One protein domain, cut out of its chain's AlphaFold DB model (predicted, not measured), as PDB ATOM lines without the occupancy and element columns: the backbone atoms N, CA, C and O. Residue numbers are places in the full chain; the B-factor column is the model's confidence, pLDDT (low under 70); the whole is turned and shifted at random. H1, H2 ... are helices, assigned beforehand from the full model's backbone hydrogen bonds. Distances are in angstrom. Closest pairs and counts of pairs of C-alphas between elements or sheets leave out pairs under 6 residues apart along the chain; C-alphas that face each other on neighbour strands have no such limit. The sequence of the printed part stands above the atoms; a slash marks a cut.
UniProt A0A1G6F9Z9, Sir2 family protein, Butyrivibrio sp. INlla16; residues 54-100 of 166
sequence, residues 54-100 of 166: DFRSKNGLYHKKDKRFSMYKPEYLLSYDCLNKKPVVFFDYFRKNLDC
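What this domain is: This is residues 54 to 100 of the 166 residues of the protein "Sir2 family protein" of Butyrivibrio sp. INlla16 (UniProt A0A1G6F9Z9). A long looping stretch without a named element, residues 54 to 73, leads into a small corner of helices, where the short H1 and H2 come before the longer H3 and the chain folds back from H2 into H3. The loop around Lys 58 and the turn of H2 at Asn 84 lie at opposite ends of the outline. The printed part has 47 residues, with three named helices in the order H1, H2, H3 and no named strand; its class is all helix, though under half of the residues, 21 of 47, are in named elements. It is compact, with a radius of gyration of the C-alphas of 10.2 A, and its C-alphas span 29 by 24 by 17 A.

Where its parts are: The printed part begins at Asp 54, with C-alpha at (-0.285, -24.039, 27.565). H1 covers residues 74 to 77, 5.2 A from first to last C-alpha, beginning at C-alpha 74 at (-8.771, -31.720, 23.068). H2 covers residues 80 to 85, 8.5 A long. H3 covers residues 87 to 97, 15.3 A long, ending at C-alpha 97 at (-2.114, -24.554, 17.435).

How they stand to each other: H1 and H2 are close but not clearly touching; their closest C-alphas, of Tyr 76 and Cys 82, are 6.1 A apart. H1 and H3 only just touch, with 3 pairs of C-alphas within 8 A, the closest those of Leu 77 and Phe 90 at 5.6 A. H2 and H3 touch only at the corner by their link, with the closest C-alphas, of Leu 83 and Phe 90, 5.4 A apart. Their lines stand at a steep tilt of 49 degrees, opposite ways. In H2 and H3 every O i to N i+4 pair is within hydrogen-bond range; H1 is too short for such a pair, and its one O i to N i+3 pair is within range.

The domain as a whole: The C-alphas of Lys 58 and Asn 84, the two farthest apart, are 29.5 A from each other. The links H1 to H2 and H2 to H3 are tight, and the printed part has no cut. The mean pLDDT of the printed part is 83.8; residue 65 is under 70.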
ATOM      1  N   ASP A  54      -0.291 -22.705  26.981       82.25
ATOM      2  CA  ASP A  54      -0.285 -24.039  27.565       82.25
ATOM      3  C   ASP A  54      -1.559 -24.818  27.185       82.25
ATOM      4  O   ASP A  54      -2.444 -24.334  26.474       82.25
ATOM      5  N   PHE A  55      -1.662 -26.063  27.640       78.75
ATOM      6  CA  PHE A  55      -2.835 -26.882  27.348       78.75
ATOM      7  C   PHE A  55      -3.999 -26.591  28.299       78.75
ATOM      8  O   PHE A  55      -5.136 -26.442  27.848       78.75
ATOM      9  N   ARG A  56      -3.712 -26.516  29.606       78.62
ATOM     10  CA  ARG A  56      -4.701 -26.698  30.683       78.62
ATOM     11  C   ARG A  56      -5.063 -25.422  31.451       78.62
ATOM     12  O   ARG A  56      -6.013 -25.471  32.227       78.62
ATOM     13  N   SER A  57      -4.344 -24.303  31.297       77.81
ATOM     14  CA  SER A  57      -4.735 -23.068  31.994       77.81
ATOM     15  C   SER A  57      -6.044 -22.510  31.442       77.81
ATOM     16  O   SER A  57      -6.499 -22.883  30.365       77.81
ATOM     17  N   LYS A  58      -6.619 -21.528  32.143       72.00
ATOM     18  CA  LYS A  58      -7.843 -20.821  31.731       72.00
ATOM     19  C   LYS A  58      -7.802 -20.299  30.283       72.00
ATOM     20  O   LYS A  58      -8.845 -20.254  29.634       72.00
ATOM     21  N   ASN A  59      -6.619 -19.928  29.786       71.88
ATOM     22  CA  ASN A  59      -6.400 -19.438  28.417       71.88
ATOM     23  C   ASN A  59      -5.717 -20.480  27.508       71.88
ATOM     24  O   ASN A  59      -5.352 -20.174  26.368       71.88
ATOM     25  N   GLY A  60      -5.532 -21.698  28.015       74.88
ATOM     26  CA  GLY A  60      -4.874 -22.797  27.335       74.88
ATOM     27  C   GLY A  60      -5.693 -23.369  26.182       74.88
ATOM     28  O   GLY A  60      -6.884 -23.085  26.008       74.88
ATOM     29  N   LEU A  61      -5.042 -24.200  25.370       76.31
ATOM     30  CA  LEU A  61      -5.617 -24.788  24.160       76.31
ATOM     31  C   LEU A  61      -6.929 -25.544  24.411       76.31
ATOM     32  O   LEU A  61      -7.787 -25.557  23.530       76.31
ATOM     33  N   TYR A  62      -7.125 -26.124  25.600       76.31
ATOM     34  CA  TYR A  62      -8.320 -26.917  25.916       76.31
ATOM     35  C   TYR A  62      -9.567 -26.054  26.132       76.31
ATOM     36  O   TYR A  62     -10.689 -26.522  25.943       76.31
ATOM     37  N   HIS A  63      -9.386 -24.778  26.479       70.75
ATOM     38  CA  HIS A  63     -10.481 -23.832  26.684       70.75
ATOM     39  C   HIS A  63     -10.818 -23.023  25.422       70.75
ATOM     40  O   HIS A  63     -11.855 -22.352  25.377       70.75
ATOM     41  N   LYS A  64      -9.991 -23.101  24.369       71.38
ATOM     42  CA  LYS A  64     -10.252 -22.422  23.094       71.38
ATOM     43  C   LYS A  64     -11.410 -23.098  22.354       71.38
ATOM     44  O   LYS A  64     -11.298 -24.216  21.860       71.38
ATOM     45  N   LYS A  65     -12.529 -22.382  22.222       66.62
ATOM     46  CA  LYS A  65     -13.713 -22.838  21.477       66.62
ATOM     47  C   LYS A  65     -13.592 -22.507  19.992       66.62
ATOM     48  O   LYS A  65     -14.220 -21.575  19.496       66.62
ATOM     49  N   ASP A  66     -12.784 -23.276  19.276       76.44
ATOM     50  CA  ASP A  66     -12.821 -23.258  17.815       76.44
ATOM     51  C   ASP A  66     -14.017 -24.083  17.321       76.44
ATOM     52  O   ASP A  66     -14.086 -25.287  17.574       76.44
ATOM     53  N   LYS A  67     -14.942 -23.456  16.583       78.69
ATOM     54  CA  LYS A  67     -16.113 -24.132  15.995       78.69
ATOM     55  C   LYS A  67     -15.731 -25.343  15.134       78.69
ATOM     56  O   LYS A  67     -16.505 -26.287  15.044       78.69
ATOM     57  N   ARG A  68     -14.545 -25.336  14.512       80.88
ATOM     58  CA  ARG A  68     -14.048 -26.450  13.686       80.88
ATOM     59  C   ARG A  68     -13.710 -27.688  14.516       80.88
ATOM     60  O   ARG A  68     -13.836 -28.806  14.023       80.88
ATOM     61  N   PHE A  69     -13.280 -27.493  15.761       86.00
ATOM     62  CA  PHE A  69     -12.800 -28.566  16.631       86.00
ATOM     63  C   PHE A  69     -13.708 -28.823  17.836       86.00
ATOM     64  O   PHE A  69     -13.486 -29.788  18.556       86.00
ATOM     65  N   SER A  70     -14.759 -28.022  18.031       83.75
ATOM     66  CA  SER A  70     -15.635 -28.072  19.209       83.75
ATOM     67  C   SER A  70     -16.384 -29.392  19.394       83.75
ATOM     68  O   SER A  70     -16.880 -29.657  20.483       83.75
ATOM     69  N   MET A  71     -16.486 -30.215  18.347       87.00
ATOM     70  CA  MET A  71     -17.064 -31.562  18.426       87.00
ATOM     71  C   MET A  71     -16.090 -32.619  18.978       87.00
ATOM     72  O   MET A  71     -16.496 -33.753  19.217       87.00
ATOM     73  N   TYR A  72     -14.810 -32.278  19.146       86.19
ATOM     74  CA  TYR A  72     -13.763 -33.184  19.604       86.19
ATOM     75  C   TYR A  72     -13.274 -32.796  20.995       86.19
ATOM     76  O   TYR A  72     -13.153 -31.617  21.329       86.19
ATOM     77  N   LYS A  73     -12.926 -33.807  21.795       85.44
ATOM     78  CA  LYS A  73     -12.161 -33.585  23.023       85.44
ATOM     79  C   LYS A  73     -10.735 -33.142  22.659       85.44
ATOM     80  O   LYS A  73     -10.166 -33.733  21.736       85.44
ATOM     81  N   PRO A  74     -10.139 -32.155  23.347       80.31
ATOM     82  CA  PRO A  74      -8.771 -31.720  23.068       80.31
ATOM     83  C   PRO A  74      -7.738 -32.856  23.091       80.31
ATOM     84  O   PRO A  74      -6.889 -32.931  22.206       80.31
ATOM     85  N   GLU A  75      -7.876 -33.806  24.019       83.88
ATOM     86  CA  GLU A  75      -7.010 -34.987  24.130       83.88
ATOM     87  C   GLU A  75      -7.130 -35.900  22.904       83.88
ATOM     88  O   GLU A  75      -6.159 -36.528  22.488       83.88
ATOM     89  N   TYR A  76      -8.318 -35.963  22.290       88.44
ATOM     90  CA  TYR A  76      -8.512 -36.727  21.062       88.44
ATOM     91  C   TYR A  76      -7.770 -36.075  19.896       88.44
ATOM     92  O   TYR A  76      -7.121 -36.785  19.136       88.44
ATOM     93  N   LEU A  77      -7.814 -34.747  19.765       88.38
ATOM     94  CA  LEU A  77      -7.245 -34.023  18.618       88.38
ATOM     95  C   LEU A  77      -5.741 -34.256  18.427       88.38
ATOM     96  O   LEU A  77      -5.284 -34.228  17.287       88.38
ATOM     97  N   LEU A  78      -5.007 -34.537  19.508       86.75
ATOM     98  CA  LEU A  78      -3.569 -34.840  19.503       86.75
ATOM     99  C   LEU A  78      -3.252 -36.314  19.810       86.75
ATOM    100  O   LEU A  78      -2.113 -36.661  20.114       86.75
ATOM    101  N   SER A  79      -4.248 -37.197  19.718       88.38
ATOM    102  CA  SER A  79      -4.073 -38.634  19.940       88.38
ATOM    103  C   SER A  79      -3.615 -39.377  18.682       88.38
ATOM    104  O   SER A  79      -3.935 -38.996  17.551       88.38
ATOM    105  N   TYR A  80      -2.961 -40.521  18.897       87.12
ATOM    106  CA  TYR A  80      -2.686 -41.515  17.855       87.12
ATOM    107  C   TYR A  80      -3.959 -41.926  17.096       87.12
ATOM    108  O   TYR A  80      -3.953 -42.101  15.879       87.12
ATOM    109  N   ASP A  81      -5.082 -42.027  17.800       90.94
ATOM    110  CA  ASP A  81      -6.368 -42.393  17.217       90.94
ATOM    111  C   ASP A  81      -6.881 -41.354  16.214       90.94
ATOM    112  O   ASP A  81      -7.369 -41.721  15.144       90.94
ATOM    113  N   CYS A  82      -6.761 -40.062  16.527       90.12
ATOM    114  CA  CYS A  82      -7.119 -38.990  15.598       90.12
ATOM    115  C   CYS A  82      -6.152 -38.938  14.416       90.12
ATOM    116  O   CYS A  82      -6.607 -38.827  13.279       90.12
ATOM    117  N   LEU A  83      -4.847 -39.112  14.656       90.06
ATOM    118  CA  LEU A  83      -3.850 -39.186  13.588       90.06
ATOM    119  C   LEU A  83      -4.200 -40.273  12.558       90.06
ATOM    120  O   LEU A  83      -4.159 -40.008  11.361       90.06
ATOM    121  N   ASN A  84      -4.596 -41.467  13.007       90.00
ATOM    122  CA  ASN A  84      -4.893 -42.584  12.104       90.00
ATOM    123  C   ASN A  84      -6.298 -42.533  11.499       90.00
ATOM    124  O   ASN A  84      -6.470 -42.775  10.308       90.00
ATOM    125  N   LYS A  85      -7.324 -42.235  12.306       92.94
ATOM    126  CA  LYS A  85      -8.729 -42.289  11.863       92.94
ATOM    127  C   LYS A  85      -9.175 -40.997  11.175       92.94
ATOM    128  O   LYS A  85     -10.101 -41.028  10.368       92.94
ATOM    129  N   LYS A  86      -8.568 -39.854  11.518       93.44
ATOM    130  CA  LYS A  86      -8.936 -38.513  11.029       93.44
ATOM    131  C   LYS A  86      -7.695 -37.625  10.784       93.44
ATOM    132  O   LYS A  86      -7.634 -36.514  11.318       93.44
ATOM    133  N   PRO A  87      -6.736 -38.047   9.937       90.88
ATOM    134  CA  PRO A  87      -5.456 -37.354   9.752       90.88
ATOM    135  C   PRO A  87      -5.609 -35.882   9.353       90.88
ATOM    136  O   PRO A  87      -4.867 -35.033   9.839       90.88
ATOM    137  N   VAL A  88      -6.596 -35.549   8.514       91.75
ATOM    138  CA  VAL A  88      -6.873 -34.155   8.124       91.75
ATOM    139  C   VAL A  88      -7.192 -33.297   9.353       91.75
ATOM    140  O   VAL A  88      -6.591 -32.243   9.534       91.75
ATOM    141  N   VAL A  89      -8.056 -33.785  10.250       91.19
ATOM    142  CA  VAL A  89      -8.433 -33.075  11.483       91.19
ATOM    143  C   VAL A  89      -7.233 -32.909  12.412       91.19
ATOM    144  O   VAL A  89      -7.017 -31.812  12.928       91.19
ATOM    145  N   PHE A  90      -6.437 -33.969  12.587       90.56
ATOM    146  CA  PHE A  90      -5.203 -33.927  13.373       90.56
ATOM    147  C   PHE A  90      -4.244 -32.854  12.843       90.56
ATOM    148  O   PHE A  90      -3.836 -31.962  13.584       90.56
ATOM    149  N   PHE A  91      -3.910 -32.897  11.548       88.50
ATOM    150  CA  PHE A  91      -2.932 -31.978  10.967       88.50
ATOM    151  C   PHE A  91      -3.432 -30.535  10.905       88.50
ATOM    152  O   PHE A  91      -2.630 -29.614  11.055       88.50
ATOM    153  N   ASP A  92      -4.732 -30.311  10.715       90.06
ATOM    154  CA  ASP A  92      -5.315 -28.969  10.789       90.06
ATOM    155  C   ASP A  92      -5.208 -28.388  12.199       90.06
ATOM    156  O   ASP A  92      -4.815 -27.232  12.365       90.06
ATOM    157  N   TYR A  93      -5.528 -29.189  13.222       88.06
ATOM    158  CA  TYR A  93      -5.399 -28.768  14.614       88.06
ATOM    159  C   TYR A  93      -3.934 -28.512  14.982       88.06
ATOM    160  O   TYR A  93      -3.625 -27.473  15.569       88.06
ATOM    161  N   PHE A  94      -3.039 -29.419  14.587       86.62
ATOM    162  CA  PHE A  94      -1.602 -29.323  14.826       86.62
ATOM    163  C   PHE A  94      -1.009 -28.056  14.200       86.62
ATOM    164  O   PHE A  94      -0.417 -27.248  14.907       86.62
ATOM    165  N   ARG A  95      -1.221 -27.818  12.897       86.06
ATOM    166  CA  ARG A  95      -0.687 -26.623  12.215       86.06
ATOM    167  C   ARG A  95      -1.230 -25.327  12.802       86.06
ATOM    168  O   ARG A  95      -0.507 -24.345  12.875       86.06
ATOM    169  N   LYS A  96      -2.501 -25.316  13.210       86.00
ATOM    170  CA  LYS A  96      -3.125 -24.117  13.772       86.00
ATOM    171  C   LYS A  96      -2.597 -23.769  15.164       86.00
ATOM    172  O   LYS A  96      -2.501 -22.589  15.483       86.00
ATOM    173  N   ASN A  97      -2.336 -24.772  16.002       83.69
ATOM    174  CA  ASN A  97      -2.114 -24.554  17.435       83.69
ATOM    175  C   ASN A  97      -0.688 -24.847  17.911       83.69
ATOM    176  O   ASN A  97      -0.335 -24.394  18.993       83.69
ATOM    177  N   LEU A  98       0.103 -25.604  17.149       83.06
ATOM    178  CA  LEU A  98       1.410 -26.119  17.576       83.06
ATOM    179  C   LEU A  98       2.553 -25.745  16.618       83.06
ATOM    180  O   LEU A  98       3.685 -26.184  16.814       83.06
ATOM    181  N   ASP A  99       2.293 -24.930  15.592       83.44
ATOM    182  CA  ASP A  99       3.355 -24.401  14.733       83.44
ATOM    183  C   ASP A  99       4.145 -23.301  15.455       83.44
ATOM    184  O   ASP A  99       3.702 -22.159  15.564       83.44
ATOM    185  N   CYS A 100       5.328 -23.667  15.948       86.38
ATOM    186  CA  CYS A 100       6.185 -22.790  16.748       86.38
ATOM    187  C   CYS A 100       7.406 -22.270  15.974       86.38
ATOM    188  O   CYS A 100       8.301 -21.666  16.560       86.38
TER     189      CYS A 100